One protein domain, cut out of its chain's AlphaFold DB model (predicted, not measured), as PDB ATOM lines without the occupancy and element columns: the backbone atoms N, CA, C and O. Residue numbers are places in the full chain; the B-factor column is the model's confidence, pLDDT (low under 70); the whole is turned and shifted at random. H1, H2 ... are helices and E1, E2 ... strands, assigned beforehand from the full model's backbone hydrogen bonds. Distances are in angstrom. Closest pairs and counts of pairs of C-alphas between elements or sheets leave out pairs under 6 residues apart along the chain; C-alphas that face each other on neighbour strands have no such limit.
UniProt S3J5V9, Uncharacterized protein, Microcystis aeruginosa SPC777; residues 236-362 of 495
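What this domain is: This is residues 236 to 362 of the 495 residues of an uncharacterized protein of Microcystis aeruginosa SPC777 (UniProt S3J5V9). Three helices, H1, H2 and H4, make a small core; a three-stranded sheet packs at one end of it, with H1 and H2 on one face, and H5 packs crosswise on residues 240 to 244 of H1. Beyond H2 and H4 lies short H3, and one long stretch with no named element, residues 319 to 338, runs from H5 to the sheet, while residues 361 to 362 near the end of the printed part pair with residues 324 to 325 of that stretch. The 127 printed residues hold five named helices and three named strands in the order H1 E1 H2 H3 H4 H5 E2 E3, the sheet runs E1 E2 E3, all antiparallel, and the class is mostly helix, though under half of the residues are in named elements. The whole is compact, with a radius of gyration of the C-alphas of 14.2 A and spans of 40 by 38 by 25 A.

Where its parts are: Find C-alpha 239 at (-45.858, -50.224, 31.863); from there H1, residues 239 to 252, runs 20.5 A. E1, residues 261 to 264, comes next, then H2, residues 273 to 282, 14.4 A long, and H3, residues 284 to 287. H4, residues 293 to 301, begins at (-38.212, -38.828, 27.548) and runs 12.6 A; H5, residues 307 to 318, runs 16.7 A. Look last for E2, residues 339 to 342, and E3, residues 348 to 351, which ends at (-54.278, -36.976, 41.050).

How they stand to each other: Start at H4, the hub. It touches H1 at C-alphas 241 and 301, 4.9 A apart, at a shallow tilt of 34 degrees, only just short of steep, the same way. It touches H2 at C-alphas 280 and 294, 4.1 A apart, at a steep tilt of 45 degrees, opposite ways. H3 and H4 touch only at the corner, C-alphas 286 and 293 being closest at 5.8 A. H1 and H5 are about perpendicular at 90 degrees and touch, with C-alphas 244 and 310 closest at 7.4 A. H1 is on the sheet, over E3, with C-alphas 249 and 349 closest at 6.0 A; H2 is on the same face, over none of the strands. Between E1 and E2 find N 262 and O 341, 2.9 A apart; in the hairpin E2 and E3, N 340 and O 350, 2.8 A. In H2, H4 and H5 every O i to N i+4 pair is within hydrogen-bond range, in H1 9 of 10; H3 is too short for such a pair.

The domain as a whole: The C-alphas farthest apart are those of Ser 322 and Ser 344, 40.6 A. The printed part has no cut, and the link from H5 to E2, 20 residues, is long. Residues 324 to 325 pair antiparallel with residues 361 to 362. Mean pLDDT of the printed part is 92.8; residues 266 to 269 are under 70.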
ATOM      1  N   ALA A 236     -38.124 -52.181  30.926       98.19
ATOM      2  CA  ALA A 236     -39.144 -53.205  30.691       98.19
ATOM      3  C   ALA A 236     -40.279 -53.128  31.730       98.19
ATOM      4  O   ALA A 236     -41.381 -53.587  31.483       98.19
ATOM      5  N   THR A 237     -40.037 -52.476  32.870       98.44
ATOM      6  CA  THR A 237     -40.973 -52.340  33.996       98.44
ATOM      7  C   THR A 237     -41.903 -51.117  33.905       98.44
ATOM      8  O   THR A 237     -42.807 -50.948  34.724       98.44
ATOM      9  N   LYS A 238     -41.716 -50.223  32.924       98.44
ATOM     10  CA  LYS A 238     -42.398 -48.913  32.898       98.44
ATOM     11  C   LYS A 238     -43.915 -48.986  32.723       98.44
ATOM     12  O   LYS A 238     -44.620 -48.110  33.222       98.44
ATOM     13  N   PHE A 239     -44.421 -50.037  32.080       98.56
ATOM     14  CA  PHE A 239     -45.858 -50.224  31.863       98.56
ATOM     15  C   PHE A 239     -46.632 -50.538  33.160       98.56
ATOM     16  O   PHE A 239     -47.838 -50.312  33.220       98.56
ATOM     17  N   ILE A 240     -45.952 -50.968  34.231       98.75
ATOM     18  CA  ILE A 240     -46.569 -51.319  35.522       98.75
ATOM     19  C   ILE A 240     -47.334 -50.126  36.119       98.75
ATOM     20  O   ILE A 240     -48.472 -50.267  36.561       98.75
ATOM     21  N   GLY A 241     -46.739 -48.927  36.090       98.00
ATOM     22  CA  GLY A 241     -47.395 -47.712  36.590       98.00
ATOM     23  C   GLY A 241     -48.608 -47.293  35.752       98.00
ATOM     24  O   GLY A 241     -49.570 -46.762  36.299       98.00
ATOM     25  N   VAL A 242     -48.580 -47.559  34.440       98.69
ATOM     26  CA  VAL A 242     -49.697 -47.275  33.522       98.69
ATOM     27  C   VAL A 242     -50.895 -48.160  33.862       98.69
ATOM     28  O   VAL A 242     -51.998 -47.653  34.049       98.69
ATOM     29  N   LEU A 243     -50.663 -49.470  34.010       98.75
ATOM     30  CA  LEU A 243     -51.705 -50.436  34.367       98.75
ATOM     31  C   LEU A 243     -52.341 -50.109  35.720       98.75
ATOM     32  O   LEU A 243     -53.565 -50.100  35.838       98.75
ATOM     33  N   ASN A 244     -51.525 -49.766  36.721       98.50
ATOM     34  CA  ASN A 244     -52.033 -49.356  38.024       98.50
ATOM     35  C   ASN A 244     -52.883 -48.073  37.948       98.50
ATOM     36  O   ASN A 244     -53.917 -47.992  38.607       98.50
ATOM     37  N   ALA A 245     -52.483 -47.080  37.145       98.25
ATOM     38  CA  ALA A 245     -53.271 -45.861  36.964       98.25
ATOM     39  C   ALA A 245     -54.642 -46.154  36.326       98.25
ATOM     40  O   ALA A 245     -55.649 -45.624  36.792       98.25
ATOM     41  N   ILE A 246     -54.694 -47.028  35.316       98.50
ATOM     42  CA  ILE A 246     -55.949 -47.459  34.680       98.50
ATOM     43  C   ILE A 246     -56.849 -48.183  35.680       98.50
ATOM     44  O   ILE A 246     -58.026 -47.846  35.791       98.50
ATOM     45  N   GLU A 247     -56.297 -49.120  36.454       97.94
ATOM     46  CA  GLU A 247     -57.053 -49.857  37.474       97.94
ATOM     47  C   GLU A 247     -57.683 -48.904  38.503       97.94
ATOM     48  O   GLU A 247     -58.864 -49.016  38.831       97.94
ATOM     49  N   GLN A 248     -56.929 -47.897  38.957       97.88
ATOM     50  CA  GLN A 248     -57.438 -46.874  39.871       97.88
ATOM     51  C   GLN A 248     -58.530 -45.992  39.255       97.88
ATOM     52  O   GLN A 248     -59.483 -45.638  39.955       97.88
ATOM     53  N   ILE A 249     -58.383 -45.602  37.983       97.94
ATOM     54  CA  ILE A 249     -59.372 -44.783  37.271       97.94
ATOM     55  C   ILE A 249     -60.654 -45.582  37.098       97.94
ATOM     56  O   ILE A 249     -61.694 -45.159  37.591       97.94
ATOM     57  N   ASN A 250     -60.589 -46.746  36.453       97.88
ATOM     58  CA  ASN A 250     -61.777 -47.532  36.142       97.88
ATOM     59  C   ASN A 250     -62.442 -48.121  37.393       97.88
ATOM     60  O   ASN A 250     -63.664 -48.226  37.436       97.88
ATOM     61  N   GLY A 251     -61.673 -48.434  38.442       96.38
ATOM     62  CA  GLY A 251     -62.226 -48.872  39.725       96.38
ATOM     63  C   GLY A 251     -63.102 -47.816  40.411       96.38
ATOM     64  O   GLY A 251     -63.982 -48.171  41.191       96.38
ATOM     65  N   LYS A 252     -62.892 -46.525  40.117       96.44
ATOM     66  CA  LYS A 252     -63.693 -45.401  40.644       96.44
ATOM     67  C   LYS A 252     -64.704 -44.868  39.629       96.44
ATOM     68  O   LYS A 252     -65.800 -44.465  40.001       96.44
ATOM     69  N   PHE A 253     -64.323 -44.865  38.356       96.75
ATOM     70  CA  PHE A 253     -65.064 -44.308  37.233       96.75
ATOM     71  C   PHE A 253     -65.118 -45.346  36.099       96.75
ATOM     72  O   PHE A 253     -64.366 -45.251  35.127       96.75
ATOM     73  N   PRO A 254     -65.989 -46.365  36.206       95.31
ATOM     74  CA  PRO A 254     -66.000 -47.499  35.282       95.31
ATOM     75  C   PRO A 254     -66.438 -47.132  33.860       95.31
ATOM     76  O   PRO A 254     -66.253 -47.923  32.952       95.31
ATOM     77  N   THR A 255     -67.017 -45.955  33.635       95.12
ATOM     78  CA  THR A 255     -67.386 -45.489  32.288       95.12
ATOM     79  C   THR A 255     -66.298 -44.647  31.626       95.12
ATOM     80  O   THR A 255     -66.453 -44.269  30.470       95.12
ATOM     81  N   VAL A 256     -65.224 -44.304  32.349       96.75
ATOM     82  CA  VAL A 256     -64.135 -43.489  31.801       96.75
ATOM     83  C   VAL A 256     -63.291 -44.329  30.858       96.75
ATOM     84  O   VAL A 256     -62.838 -45.418  31.207       96.75
ATOM     85  N   ASP A 257     -63.047 -43.764  29.683       96.81
ATOM     86  CA  ASP A 257     -62.085 -44.252  28.711       96.81
ATOM     87  C   ASP A 257     -60.803 -43.416  28.791       96.81
ATOM     88  O   ASP A 257     -60.847 -42.184  28.682       96.81
ATOM     89  N   VAL A 258     -59.651 -44.058  29.000       97.44
ATOM     90  CA  VAL A 258     -58.379 -43.330  29.102       97.44
ATOM     91  C   VAL A 258     -57.906 -42.743  27.771       97.44
ATOM     92  O   VAL A 258     -57.099 -41.815  27.801       97.44
ATOM     93  N   ASP A 259     -58.451 -43.159  26.624       95.50
ATOM     94  CA  ASP A 259     -58.203 -42.474  25.345       95.50
ATOM     95  C   ASP A 259     -58.749 -41.041  25.332       95.50
ATOM     96  O   ASP A 259     -58.172 -40.148  24.702       95.50
ATOM     97  N   ASN A 260     -59.814 -40.787  26.098       95.50
ATOM     98  CA  ASN A 260     -60.388 -39.456  26.281       95.50
ATOM     99  C   ASN A 260     -59.687 -38.652  27.384       95.50
ATOM    100  O   ASN A 260     -60.098 -37.531  27.689       95.50
ATOM    101  N   CYS A 261     -58.637 -39.199  28.002       97.19
ATOM    102  CA  CYS A 261     -57.950 -38.553  29.108       97.19
ATOM    103  C   CYS A 261     -56.714 -37.759  28.666       97.19
ATOM    104  O   CYS A 261     -55.924 -38.174  27.812       97.19
ATOM    105  N   VAL A 262     -56.488 -36.632  29.339       95.75
ATOM    106  CA  VAL A 262     -55.261 -35.829  29.240       95.75
ATOM    107  C   VAL A 262     -54.544 -35.765  30.582       95.75
ATOM    108  O   VAL A 262     -55.181 -35.811  31.637       95.75
ATOM    109  N   ILE A 263     -53.217 -35.634  30.543       94.25
ATOM    110  CA  ILE A 263     -52.383 -35.463  31.736       94.25
ATOM    111  C   ILE A 263     -51.922 -34.010  31.820       94.25
ATOM    112  O   ILE A 263     -51.095 -33.567  31.029       94.25
ATOM    113  N   GLU A 264     -52.454 -33.253  32.775       85.12
ATOM    114  CA  GLU A 264     -52.181 -31.820  32.894       85.12
ATOM    115  C   GLU A 264     -51.055 -31.538  33.910       85.12
ATOM    116  O   GLU A 264     -51.131 -32.000  35.055       85.12
ATOM    117  N   PRO A 265     -50.034 -30.734  33.555       70.88
ATOM    118  CA  PRO A 265     -49.389 -29.832  34.506       70.88
ATOM    119  C   PRO A 265     -50.285 -28.602  34.733       70.88
ATOM    120  O   PRO A 265     -51.094 -28.258  33.876       70.88
ATOM    121  N   ALA A 266     -50.096 -27.869  35.834       53.38
ATOM    122  CA  ALA A 266     -50.899 -26.675  36.121       53.38
ATOM    123  C   ALA A 266     -50.911 -25.619  34.982       53.38
ATOM    124  O   ALA A 266     -51.924 -24.949  34.835       53.38
ATOM    125  N   ASN A 267     -49.840 -25.491  34.170       48.69
ATOM    126  CA  ASN A 267     -49.646 -24.391  33.196       48.69
ATOM    127  C   ASN A 267     -48.906 -24.779  31.881       48.69
ATOM    128  O   ASN A 267     -48.035 -24.045  31.418       48.69
ATOM    129  N   SER A 268     -49.156 -25.943  31.274       60.00
ATOM    130  CA  SER A 268     -48.443 -26.379  30.047       60.00
ATOM    131  C   SER A 268     -49.329 -27.277  29.169       60.00
ATOM    132  O   SER A 268     -50.417 -27.634  29.628       60.00
ATOM    133  N   PRO A 269     -48.938 -27.621  27.917       67.31
ATOM    134  CA  PRO A 269     -49.813 -28.365  27.021       67.31
ATOM    135  C   PRO A 269     -50.229 -29.689  27.657       67.31
ATOM    136  O   PRO A 269     -49.501 -30.255  28.471       67.31
ATOM    137  N   LYS A 270     -51.432 -30.136  27.293       84.94
ATOM    138  CA  LYS A 270     -52.144 -31.260  27.904       84.94
ATOM    139  C   LYS A 270     -51.940 -32.509  27.041       84.94
ATOM    140  O   LYS A 270     -52.769 -32.762  26.167       84.94
ATOM    141  N   PRO A 271     -50.824 -33.247  27.187       92.06
ATOM    142  CA  PRO A 271     -50.618 -34.459  26.414       92.06
ATOM    143  C   PRO A 271     -51.742 -35.460  26.689       92.06
ATOM    144  O   PRO A 271     -52.176 -35.620  27.837       92.06
ATOM    145  N   LYS A 272     -52.201 -36.145  25.640       95.31
ATOM    146  CA  LYS A 272     -53.137 -37.257  25.794       95.31
ATOM    147  C   LYS A 272     -52.452 -38.408  26.522       95.31
ATOM    148  O   LYS A 272     -51.245 -38.614  26.374       95.31
ATOM    149  N   PHE A 273     -53.231 -39.171  27.283       97.19
ATOM    150  CA  PHE A 273     -52.744 -40.364  27.971       97.19
ATOM    151  C   PHE A 273     -52.076 -41.331  26.983       97.19
ATOM    152  O   PHE A 273     -50.918 -41.697  27.178       97.19
ATOM    153  N   PHE A 274     -52.770 -41.664  25.888       97.25
ATOM    154  CA  PHE A 274     -52.274 -42.556  24.838       97.25
ATOM    155  C   PHE A 274     -50.930 -42.097  24.255       97.25
ATOM    156  O   PHE A 274     -49.980 -42.877  24.219       97.25
ATOM    157  N   ASP A 275     -50.811 -40.815  23.888       96.56
ATOM    158  CA  ASP A 275     -49.591 -40.264  23.286       96.56
ATOM    159  C   ASP A 275     -48.367 -40.419  24.196       96.56
ATOM    160  O   ASP A 275     -47.267 -40.697  23.715       96.56
ATOM    161  N   LEU A 276     -48.545 -40.278  25.514       96.62
ATOM    162  CA  LEU A 276     -47.464 -40.485  26.477       96.62
ATOM    163  C   LEU A 276     -47.069 -41.955  26.590       96.62
ATOM    164  O   LEU A 276     -45.880 -42.256  26.673       96.62
ATOM    165  N   VAL A 277     -48.030 -42.880  26.584       98.25
ATOM    166  CA  VAL A 277     -47.705 -44.312  26.614       98.25
ATOM    167  C   VAL A 277     -46.983 -44.714  25.321       98.25
ATOM    168  O   VAL A 277     -45.969 -45.406  25.395       98.25
ATOM    169  N   VAL A 278     -47.406 -44.206  24.157       97.94
ATOM    170  CA  VAL A 278     -46.697 -44.410  22.880       97.94
ATOM    171  C   VAL A 278     -45.276 -43.845  22.942       97.94
ATOM    172  O   VAL A 278     -44.327 -44.552  22.606       97.94
ATOM    173  N   ASP A 279     -45.087 -42.606  23.407       96.25
ATOM    174  CA  ASP A 279     -43.755 -41.995  23.566       96.25
ATOM    175  C   ASP A 279     -42.850 -42.832  24.488       96.25
ATOM    176  O   ASP A 279     -41.665 -43.014  24.211       96.25
ATOM    177  N   MET A 280     -43.407 -43.362  25.582       97.69
ATOM    178  CA  MET A 280     -42.683 -44.181  26.555       97.69
ATOM    179  C   MET A 280     -42.196 -45.506  25.965       97.69
ATOM    180  O   MET A 280     -41.107 -45.972  26.321       97.69
ATOM    181  N   VAL A 281     -43.015 -46.133  25.122       97.38
ATOM    182  CA  VAL A 281     -42.774 -47.481  24.602       97.38
ATOM    183  C   VAL A 281     -41.955 -47.446  23.307       97.38
ATOM    184  O   VAL A 281     -40.960 -48.160  23.204       97.38
ATOM    185  N   SER A 282     -42.303 -46.569  22.364       95.69
ATOM    186  CA  SER A 282     -41.651 -46.469  21.048       95.69
ATOM    187  C   SER A 282     -40.284 -45.786  21.055       95.69
ATOM    188  O   SER A 282     -39.553 -45.899  20.075       95.69
ATOM    189  N   TYR A 283     -39.951 -45.032  22.112       94.38
ATOM    190  CA  TYR A 283     -38.770 -44.157  22.165       94.38
ATOM    191  C   TYR A 283     -38.703 -43.119  21.031       94.38
ATOM    192  O   TYR A 283     -37.648 -42.533  20.794       94.38
ATOM    193  N   ARG A 284     -39.816 -42.832  20.335       91.94
ATOM    194  CA  ARG A 284     -39.815 -41.925  19.171       91.94
ATOM    195  C   ARG A 284     -39.307 -40.517  19.497       91.94
ATOM    196  O   ARG A 284     -38.686 -39.878  18.667       91.94
ATOM    197  N   LYS A 285     -39.528 -40.034  20.724       91.75
ATOM    198  CA  LYS A 285     -39.013 -38.727  21.163       91.75
ATOM    199  C   LYS A 285     -37.553 -38.768  21.583       91.75
ATOM    200  O   LYS A 285     -36.840 -37.799  21.349       91.75
ATOM    201  N   ASP A 286     -37.105 -39.875  22.165       88.88
ATOM    202  CA  ASP A 286     -35.688 -40.106  22.435       88.88
ATOM    203  C   ASP A 286     -34.894 -40.116  21.112       88.88
ATOM    204  O   ASP A 286     -33.868 -39.448  21.016       88.88
ATOM    205  N   ALA A 287     -35.442 -40.753  20.070       85.38
ATOM    206  CA  ALA A 287     -34.917 -40.748  18.704       85.38
ATOM    207  C   ALA A 287     -34.812 -39.351  18.063       85.38
ATOM    208  O   ALA A 287     -33.853 -39.074  17.346       85.38
ATOM    209  N   ASP A 288     -35.765 -38.460  18.355       88.69
ATOM    210  CA  ASP A 288     -35.789 -37.071  17.872       88.69
ATOM    211  C   ASP A 288     -34.858 -36.134  18.684       88.69
ATOM    212  O   ASP A 288     -34.959 -34.909  18.598       88.69
ATOM    213  N   GLY A 289     -33.974 -36.682  19.527       86.06
ATOM    214  CA  GLY A 289     -33.009 -35.922  20.329       86.06
ATOM    215  C   GLY A 289     -33.476 -35.561  21.743       86.06
ATOM    216  O   GLY A 289     -32.715 -34.957  22.497       86.06
ATOM    217  N   SER A 290     -34.683 -35.963  22.161       86.69
ATOM    218  CA  SER A 290     -35.160 -35.799  23.547       86.69
ATOM    219  C   SER A 290     -34.800 -37.008  24.420       86.69
ATOM    220  O   SER A 290     -35.675 -37.621  25.036       86.69
ATOM    221  N   LEU A 291     -33.516 -37.380  24.452       86.25
ATOM    222  CA  LEU A 291     -33.033 -38.543  25.206       86.25
ATOM    223  C   LEU A 291     -33.457 -38.477  26.683       86.25
ATOM    224  O   LEU A 291     -33.271 -37.469  27.366       86.25
ATOM    225  N   GLY A 292     -34.027 -39.571  27.184       90.69
ATOM    226  CA  GLY A 292     -34.560 -39.682  28.538       90.69
ATOM    227  C   GLY A 292     -36.065 -39.423  28.639       90.69
ATOM    228  O   GLY A 292     -36.629 -39.635  29.716       90.69
ATOM    229  N   ARG A 293     -36.752 -39.037  27.554       94.06
ATOM    230  CA  ARG A 293     -38.212 -38.828  27.548       94.06
ATOM    231  C   ARG A 293     -38.957 -40.076  28.027       94.06
ATOM    232  O   ARG A 293     -39.810 -39.970  28.911       94.06
ATOM    233  N   SER A 294     -38.599 -41.265  27.537       96.38
ATOM    234  CA  SER A 294     -39.195 -42.523  28.012       96.38
ATOM    235  C   SER A 294     -39.024 -42.726  29.529       96.38
ATOM    236  O   SER A 294     -39.940 -43.194  30.213       96.38
ATOM    237  N   ASN A 295     -37.867 -42.358  30.098       96.25
ATOM    238  CA  ASN A 295     -37.624 -42.423  31.546       96.25
ATOM    239  C   ASN A 295     -38.500 -41.435  32.321       96.25
ATOM    240  O   ASN A 295     -39.097 -41.812  33.332       96.25
ATOM    241  N   GLN A 296     -38.615 -40.200  31.832       95.88
ATOM    242  CA  GLN A 296     -39.449 -39.165  32.440       95.88
ATOM    243  C   GLN A 296     -40.931 -39.568  32.466       95.88
ATOM    244  O   GLN A 296     -41.616 -39.321  33.461       95.88
ATOM    245  N   ILE A 297     -41.428 -40.228  31.411       97.19
ATOM    246  CA  ILE A 297     -42.812 -40.724  31.347       97.19
ATOM    247  C   ILE A 297     -43.015 -41.943  32.258       97.19
ATOM    248  O   ILE A 297     -43.996 -42.006  32.999       97.19
ATOM    249  N   GLY A 298     -42.065 -42.881  32.295       96.88
ATOM    250  CA  GLY A 298     -42.110 -43.976  33.267       96.88
ATOM    251  C   GLY A 298     -42.160 -43.453  34.708       96.88
ATOM    252  O   GLY A 298     -42.932 -43.939  35.534       96.88
ATOM    253  N   ALA A 299     -41.373 -42.418  35.014       95.44
ATOM    254  CA  ALA A 299     -41.370 -41.781  36.326       95.44
ATOM    255  C   ALA A 299     -42.692 -41.053  36.617       95.44
ATOM    256  O   ALA A 299     -43.142 -41.101  37.762       95.44
ATOM    257  N   LEU A 300     -43.316 -40.452  35.595       95.50
ATOM    258  CA  LEU A 300     -44.632 -39.809  35.651       95.50
ATOM    259  C   LEU A 300     -45.734 -40.781  36.068       95.50
ATOM    260  O   LEU A 300     -46.448 -40.497  37.027       95.50
ATOM    261  N   PHE A 301     -45.851 -41.943  35.428       97.12
ATOM    262  CA  PHE A 301     -46.920 -42.887  35.771       97.12
ATOM    263  C   PHE A 301     -46.795 -43.453  37.189       97.12
ATOM    264  O   PHE A 301     -47.802 -43.669  37.859       97.12
ATOM    265  N   LYS A 302     -45.572 -43.578  37.719       95.25
ATOM    266  CA  LYS A 302     -45.352 -43.945  39.128       95.25
ATOM    267  C   LYS A 302     -45.700 -42.819  40.120       95.25
ATOM    268  O   LYS A 302     -45.510 -43.015  41.316       95.25
ATOM    269  N   ARG A 303     -46.140 -41.634  39.669       93.88
ATOM    270  CA  ARG A 303     -46.596 -40.537  40.549       93.88
ATOM    271  C   ARG A 303     -48.080 -40.572  40.858       93.88
ATOM    272  O   ARG A 303     -48.491 -39.832  41.735       93.88
ATOM    273  N   PHE A 304     -48.885 -41.383  40.175       95.62
ATOM    274  CA  PHE A 304     -50.330 -41.451  40.431       95.62
ATOM    275  C   PHE A 304     -50.719 -42.333  41.623       95.62
ATOM    276  O   PHE A 304     -51.896 -42.536  41.903       95.62
ATOM    277  N   THR A 305     -49.732 -42.852  42.340       95.06
ATOM    278  CA  THR A 305     -49.888 -43.577  43.596       95.06
ATOM    279  C   THR A 305     -48.615 -43.399  44.419       95.06
ATOM    280  O   THR A 305     -47.578 -43.003  43.870       95.06
ATOM    281  N   LYS A 306     -48.666 -43.677  45.723       95.44
ATOM    282  CA  LYS A 306     -47.438 -43.738  46.520       95.44
ATOM    283  C   LYS A 306     -46.627 -44.953  46.075       95.44
ATOM    284  O   LYS A 306     -47.175 -46.000  45.743       95.44
ATOM    285  N   ARG A 307     -45.306 -44.841  46.089       94.62
ATOM    286  CA  ARG A 307     -44.376 -45.888  45.656       94.62
ATOM    287  C   ARG A 307     -44.535 -47.176  46.457       94.62
ATOM    288  O   ARG A 307     -44.502 -48.248  45.861       94.62
ATOM    289  N   ALA A 308     -44.750 -47.070  47.768       95.31
ATOM    290  CA  ALA A 308     -45.034 -48.224  48.621       95.31
ATOM    291  C   ALA A 308     -46.359 -48.911  48.240       95.31
ATOM    292  O   ALA A 308     -46.411 -50.135  48.156       95.31
ATOM    293  N   ASP A 309     -47.396 -48.131  47.920       97.00
ATOM    294  CA  ASP A 309     -48.701 -48.657  47.507       97.00
ATOM    295  C   ASP A 309     -48.624 -49.307  46.114       97.00
ATOM    296  O   ASP A 309     -49.257 -50.332  45.876       97.00
ATOM    297  N   LEU A 310     -47.809 -48.765  45.198       97.19
ATOM    298  CA  LEU A 310     -47.552 -49.379  43.889       97.19
ATOM    299  C   LEU A 310     -46.833 -50.724  44.011       97.19
ATOM    300  O   LEU A 310     -47.157 -51.664  43.290       97.19
ATOM    301  N   GLU A 311     -45.846 -50.818  44.903       98.06
ATOM    302  CA  GLU A 311     -45.158 -52.076  45.187       98.06
ATOM    303  C   GLU A 311     -46.108 -53.093  45.831       98.06
ATOM    304  O   GLU A 311     -46.142 -54.247  45.411       98.06
ATOM    305  N   ALA A 312     -46.915 -52.670  46.809       98.06
ATOM    306  CA  ALA A 312     -47.928 -53.525  47.419       98.06
ATOM    307  C   ALA A 312     -48.958 -54.007  46.385       98.06
ATOM    308  O   ALA A 312     -49.320 -55.183  46.380       98.06
ATOM    309  N   TRP A 313     -49.377 -53.129  45.467       98.12
ATOM    310  CA  TRP A 313     -50.232 -53.493  44.341       98.12
ATOM    311  C   TRP A 313     -49.558 -54.533  43.444       98.12
ATOM    312  O   TRP A 313     -50.180 -55.551  43.155       98.12
ATOM    313  N   LEU A 314     -48.287 -54.348  43.064       98.50
ATOM    314  CA  LEU A 314     -47.542 -55.323  42.258       98.50
ATOM    315  C   LEU A 314     -47.524 -56.702  42.935       98.50
ATOM    316  O   LEU A 314     -47.918 -57.691  42.319       98.50
ATOM    317  N   LYS A 315     -47.172 -56.749  44.226       98.56
ATOM    318  CA  LYS A 315     -47.185 -57.974  45.041       98.56
ATOM    319  C   LYS A 315     -48.569 -58.622  45.078       98.56
ATOM    320  O   LYS A 315     -48.673 -59.839  44.981       98.56
ATOM    321  N   ALA A 316     -49.633 -57.826  45.169       98.19
ATOM    322  CA  ALA A 316     -51.005 -58.324  45.155       98.19
ATOM    323  C   ALA A 316     -51.441 -58.862  43.779       98.19
ATOM    324  O   ALA A 316     -52.254 -59.781  43.723       98.19
ATOM    325  N   GLN A 317     -50.909 -58.341  42.667       98.06
ATOM    326  CA  GLN A 317     -51.215 -58.873  41.334       98.06
ATOM    327  C   GLN A 317     -50.485 -60.194  41.055       98.06
ATOM    328  O   GLN A 317     -51.063 -61.094  40.431       98.06
ATOM    329  N   THR A 318     -49.234 -60.322  41.512       98.00
ATOM    330  CA  THR A 318     -48.349 -61.432  41.124       98.00
ATOM    331  C   THR A 318     -48.169 -62.506  42.191       98.00
ATOM    332  O   THR A 318     -47.911 -63.653  41.842       98.00
ATOM    333  N   GLY A 319     -48.308 -62.164  43.472       98.19
ATOM    334  CA  GLY A 319     -47.975 -63.033  44.602       98.19
ATOM    335  C   GLY A 319     -46.487 -63.068  44.959       98.19
ATOM    336  O   GLY A 319     -46.116 -63.680  45.960       98.19
ATOM    337  N   ASN A 320     -45.620 -62.403  44.189       98.12
ATOM    338  CA  ASN A 320     -44.189 -62.387  44.472       98.12
ATOM    339  C   ASN A 320     -43.848 -61.337  45.535       98.12
ATOM    340  O   ASN A 320     -43.582 -60.177  45.234       98.12
ATOM    341  N   THR A 321     -43.813 -61.744  46.799       97.69
ATOM    342  CA  THR A 321     -43.545 -60.833  47.925       97.69
ATOM    343  C   THR A 321     -42.102 -60.320  47.986       97.69
ATOM    344  O   THR A 321     -41.838 -59.356  48.709       97.69
ATOM    345  N   SER A 322     -41.183 -60.912  47.216       96.88
ATOM    346  CA  SER A 322     -39.761 -60.548  47.203       96.88
ATOM    347  C   SER A 322     -39.434 -59.315  46.349       96.88
ATOM    348  O   SER A 322     -38.370 -58.720  46.530       96.88
ATOM    349  N   CYS A 323     -40.335 -58.891  45.453       96.25
ATOM    350  CA  CYS A 323     -40.076 -57.762  44.563       96.25
ATOM    351  C   CYS A 323     -39.962 -56.424  45.320       96.25
ATOM    352  O   CYS A 323     -40.615 -56.201  46.346       96.25
ATOM    353  N   LYS A 324     -39.174 -55.499  44.767       97.62
ATOM    354  CA  LYS A 324     -39.034 -54.109  45.218       97.62
ATOM    355  C   LYS A 324     -39.337 -53.173  44.058       97.62
ATOM    356  O   LYS A 324     -38.734 -53.297  42.997       97.62
ATOM    357  N   PHE A 325     -40.259 -52.229  44.220       97.06
ATOM    358  CA  PHE A 325     -40.699 -51.387  43.101       97.06
ATOM    359  C   PHE A 325     -40.929 -49.918  43.456       97.06
ATOM    360  O   PHE A 325     -41.741 -49.213  42.847       97.06
ATOM    361  N   THR A 326     -40.145 -49.412  44.399       95.88
ATOM    362  CA  THR A 326     -40.220 -48.020  44.851       95.88
ATOM    363  C   THR A 326     -39.328 -47.064  44.050       95.88
ATOM    364  O   THR A 326     -39.581 -45.856  44.029       95.88
ATOM    365  N   GLY A 327     -38.347 -47.576  43.299       93.44
ATOM    366  CA  GLY A 327     -37.341 -46.790  42.579       93.44
ATOM    367  C   GLY A 327     -37.822 -45.963  41.379       93.44
ATOM    368  O   GLY A 327     -38.866 -46.210  40.765       93.44
ATOM    369  N   GLY A 328     -37.044 -44.932  41.032       91.62
ATOM    370  CA  GLY A 328     -37.238 -44.086  39.843       91.62
ATOM    371  C   GLY A 328     -36.635 -44.678  38.560       91.62
ATOM    372  O   GLY A 328     -36.250 -45.840  38.535       91.62
ATOM    373  N   TYR A 329     -36.536 -43.867  37.503       93.12
ATOM    374  CA  TYR A 329     -35.897 -44.241  36.228       93.12
ATOM    375  C   TYR A 329     -34.770 -43.267  35.850       93.12
ATOM    376  O   TYR A 329     -34.696 -42.831  34.709       93.12
ATOM    377  N   PHE A 330     -33.928 -42.888  36.817       86.44
ATOM    378  CA  PHE A 330     -32.820 -41.915  36.702       86.44
ATOM    379  C   PHE A 330     -33.215 -40.463  36.381       86.44
ATOM    380  O   PHE A 330     -32.653 -39.540  36.964       86.44
ATOM    381  N   ASN A 331     -34.200 -40.234  35.514       87.00
ATOM    382  CA  ASN A 331     -34.719 -38.909  35.193       87.00
ATOM    383  C   ASN A 331     -35.893 -38.528  36.118       87.00
ATOM    384  O   ASN A 331     -36.662 -39.404  36.538       87.00
ATOM    385  N   PRO A 332     -36.075 -37.226  36.417       90.62
ATOM    386  CA  PRO A 332     -37.274 -36.750  37.097       90.62
ATOM    387  C   PRO A 332     -38.522 -37.007  36.243       90.62
ATOM    388  O   PRO A 332     -38.445 -37.162  35.027       90.62
ATOM    389  N   SER A 333     -39.687 -37.029  36.887       92.38
ATOM    390  CA  SER A 333     -40.969 -37.132  36.185       92.38
ATOM    391  C   SER A 333     -41.147 -36.014  35.163       92.38
ATOM    392  O   SER A 333     -40.821 -34.862  35.450       92.38
ATOM    393  N   LEU A 334     -41.739 -36.350  34.014       92.62
ATOM    394  CA  LEU A 334     -42.046 -35.387  32.959       92.62
ATOM    395  C   LEU A 334     -42.937 -34.239  33.461       92.62
ATOM    396  O   LEU A 334     -42.733 -33.084  33.096       92.62
ATOM    397  N   ILE A 335     -43.918 -34.562  34.305       91.31
ATOM    398  CA  ILE A 335     -44.799 -33.594  34.965       91.31
ATOM    399  C   ILE A 335     -44.662 -33.783  36.473       91.31
ATOM    400  O   ILE A 335     -44.791 -34.901  36.978       91.31
ATOM    401  N   LYS A 336     -44.381 -32.694  37.198       87.00
ATOM    402  CA  LYS A 336     -44.147 -32.753  38.643       87.00
ATOM    403  C   LYS A 336     -45.422 -33.066  39.416       87.00
ATOM    404  O   LYS A 336     -45.410 -34.017  40.164       87.00
ATOM    405  N   ASP A 337     -46.530 -32.367  39.227       88.88
ATOM    406  CA  ASP A 337     -47.741 -32.607  40.033       88.88
ATOM    407  C   ASP A 337     -48.921 -32.940  39.117       88.88
ATOM    408  O   ASP A 337     -49.784 -32.094  38.878       88.88
ATOM    409  N   PRO A 338     -48.904 -34.137  38.500       91.94
ATOM    410  CA  PRO A 338     -49.827 -34.466  37.432       91.94
ATOM    411  C   PRO A 338     -51.240 -34.743  37.949       91.94
ATOM    412  O   PRO A 338     -51.456 -35.396  38.977       91.94
ATOM    413  N   ILE A 339     -52.216 -34.318  37.151       93.69
ATOM    414  CA  ILE A 339     -53.610 -34.750  37.249       93.69
ATOM    415  C   ILE A 339     -54.044 -35.365  35.922       93.69
ATOM    416  O   ILE A 339     -53.628 -34.906  34.860       93.69
ATOM    417  N   ILE A 340     -54.885 -36.392  35.989       95.62
ATOM    418  CA  ILE A 340     -55.560 -36.958  34.822       95.62
ATOM    419  C   ILE A 340     -56.981 -36.416  34.812       95.62
ATOM    420  O   ILE A 340     -57.706 -36.551  35.805       95.62
ATOM    421  N   LYS A 341     -57.366 -35.802  33.696       95.62
ATOM    422  CA  LYS A 341     -58.736 -35.358  33.446       95.62
ATOM    423  C   LYS A 341     -59.334 -36.124  32.286       95.62
ATOM    424  O   LYS A 341     -58.690 -36.247  31.248       95.62
ATOM    425  N   ASP A 342     -60.567 -36.568  32.467       95.88
ATOM    426  CA  ASP A 342     -61.406 -37.051  31.378       95.88
ATOM    427  C   ASP A 342     -61.992 -35.843  30.640       95.88
ATOM    428  O   ASP A 342     -62.642 -34.990  31.246       95.88
ATOM    429  N   LEU A 343     -61.733 -35.739  29.337       93.50
ATOM    430  CA  LEU A 343     -62.215 -34.626  28.523       93.50
ATOM    431  C   LEU A 343     -63.729 -34.673  28.299       93.50
ATOM    432  O   LEU A 343     -64.326 -33.620  28.089       93.50
ATOM    433  N   SER A 344     -64.351 -35.855  28.357       92.81
ATOM    434  CA  SER A 344     -65.788 -35.998  28.101       92.81
ATOM    435  C   SER A 344     -66.632 -35.424  29.244       92.81
ATOM    436  O   SER A 344     -67.594 -34.698  29.002       92.81
ATOM    437  N   SER A 345     -66.228 -35.671  30.492       92.88
ATOM    438  CA  SER A 345     -66.891 -35.148  31.694       92.88
ATOM    439  C   SER A 345     -66.228 -33.899  32.288       92.88
ATOM    440  O   SER A 345     -66.773 -33.288  33.206       92.88
ATOM    441  N   SER A 346     -65.033 -33.526  31.815       90.25
ATOM    442  CA  SER A 346     -64.136 -32.542  32.452       90.25
ATOM    443  C   SER A 346     -63.737 -32.881  33.899       90.25
ATOM    444  O   SER A 346     -63.141 -32.049  34.596       90.25
ATOM    445  N   ALA A 347     -64.031 -34.096  34.372       92.94
ATOM    446  CA  ALA A 347     -63.742 -34.513  35.733       92.94
ATOM    447  C   ALA A 347     -62.255 -34.839  35.914       92.94
ATOM    448  O   ALA A 347     -61.596 -35.403  35.040       92.94
ATOM    449  N   THR A 348     -61.722 -34.525  37.096       95.12
ATOM    450  CA  THR A 348     -60.417 -35.057  37.514       95.12
ATOM    451  C   THR A 348     -60.606 -36.498  37.966       95.12
ATOM    452  O   THR A 348     -61.236 -36.736  38.995       95.12
ATOM    453  N   VAL A 349     -60.044 -37.445  37.217       96.50
ATOM    454  CA  VAL A 349     -60.206 -38.885  37.470       96.50
ATOM    455  C   VAL A 349     -59.047 -39.475  38.275       96.50
ATOM    456  O   VAL A 349     -59.220 -40.481  38.960       96.50
ATOM    457  N   LEU A 350     -57.876 -38.826  38.261       95.81
ATOM    458  CA  LEU A 350     -56.729 -39.218  39.084       95.81
ATOM    459  C   LEU A 350     -55.831 -38.017  39.409       95.81
ATOM    460  O   LEU A 350     -55.689 -37.094  38.609       95.81
ATOM    461  N   ARG A 351     -55.200 -38.026  40.585       94.19
ATOM    462  CA  ARG A 351     -54.278 -36.976  41.050       94.19
ATOM    463  C   ARG A 351     -53.067 -37.622  41.708       94.19
ATOM    464  O   ARG A 351     -53.238 -38.573  42.467       94.19
ATOM    465  N   SER A 352     -51.871 -37.087  41.465       92.00
ATOM    466  CA  SER A 352     -50.676 -37.545  42.174       92.00
ATOM    467  C   SER A 352     -50.756 -37.267  43.679       92.00
ATOM    468  O   SER A 352     -50.958 -36.105  44.055       92.00
ATOM    469  N   PRO A 353     -50.551 -38.264  44.558       90.94
ATOM    470  CA  PRO A 353     -50.263 -37.998  45.961       90.94
ATOM    471  C   PRO A 353     -48.899 -37.311  46.143       90.94
ATOM    472  O   PRO A 353     -48.032 -37.351  45.269       90.94
ATOM    473  N   VAL A 354     -48.696 -36.711  47.319       77.50
ATOM    474  CA  VAL A 354     -47.364 -36.287  47.774       77.50
ATOM    475  C   VAL A 354     -46.596 -37.532  48.215       77.50
ATOM    476  O   VAL A 354     -47.033 -38.231  49.130       77.50
ATOM    477  N   ASP A 355     -45.467 -37.810  47.567       79.50
ATOM    478  CA  ASP A 355     -44.571 -38.907  47.928       79.50
ATOM    479  C   ASP A 355     -43.119 -38.574  47.555       79.50
ATOM    480  O   ASP A 355     -42.837 -38.130  46.438       79.50
ATOM    481  N   ASN A 356     -42.212 -38.814  48.503       70.44
ATOM    482  CA  ASN A 356     -40.769 -38.593  48.388       70.44
ATOM    483  C   ASN A 356     -39.962 -39.892  48.559       70.44
ATOM    484  O   ASN A 356     -38.740 -39.843  48.684       70.44
ATOM    485  N   THR A 357     -40.629 -41.048  48.605       79.12
ATOM    486  CA  THR A 357     -39.980 -42.342  48.818       79.12
ATOM    487  C   THR A 357     -39.054 -42.682  47.650       79.12
ATOM    488  O   THR A 357     -39.432 -42.576  46.480       79.12
ATOM    489  N   THR A 358     -37.842 -43.127  47.973       78.88
ATOM    490  CA  THR A 358     -36.845 -43.616  47.015       78.88
ATOM    491  C   THR A 358     -36.473 -45.064  47.335       78.88
ATOM    492  O   THR A 358     -36.591 -45.517  48.471       78.88
ATOM    493  N   GLY A 359     -36.051 -45.810  46.316       91.62
ATOM    494  CA  GLY A 359     -35.647 -47.208  46.455       91.62
ATOM    495  C   GLY A 359     -35.230 -47.811  45.117       91.62
ATOM    496  O   GLY A 359     -34.825 -47.082  44.208       91.62
ATOM    497  N   THR A 360     -35.336 -49.132  44.992       93.56
ATOM    498  CA  THR A 360     -34.934 -49.894  43.799       93.56
ATOM    499  C   THR A 360     -36.141 -50.390  42.996       93.56
ATOM    500  O   THR A 360     -37.287 -50.319  43.447       93.56
ATOM    501  N   ASN A 361     -35.876 -50.844  41.769       95.94
ATOM    502  CA  ASN A 361     -36.846 -51.511  40.896       95.94
ATOM    503  C   ASN A 361     -36.374 -52.939  40.605       95.94
ATOM    504  O   ASN A 361     -35.920 -53.217  39.497       95.94
ATOM    505  N   ASP A 362     -36.385 -53.794  41.621       97.50
ATOM    506  CA  ASP A 362     -36.037 -55.207  41.502       97.50
ATOM    507  C   ASP A 362     -37.331 -56.000  41.319       97.50
ATOM    508  O   ASP A 362     -38.116 -56.171  42.254       97.50
TER     509      ASP A 362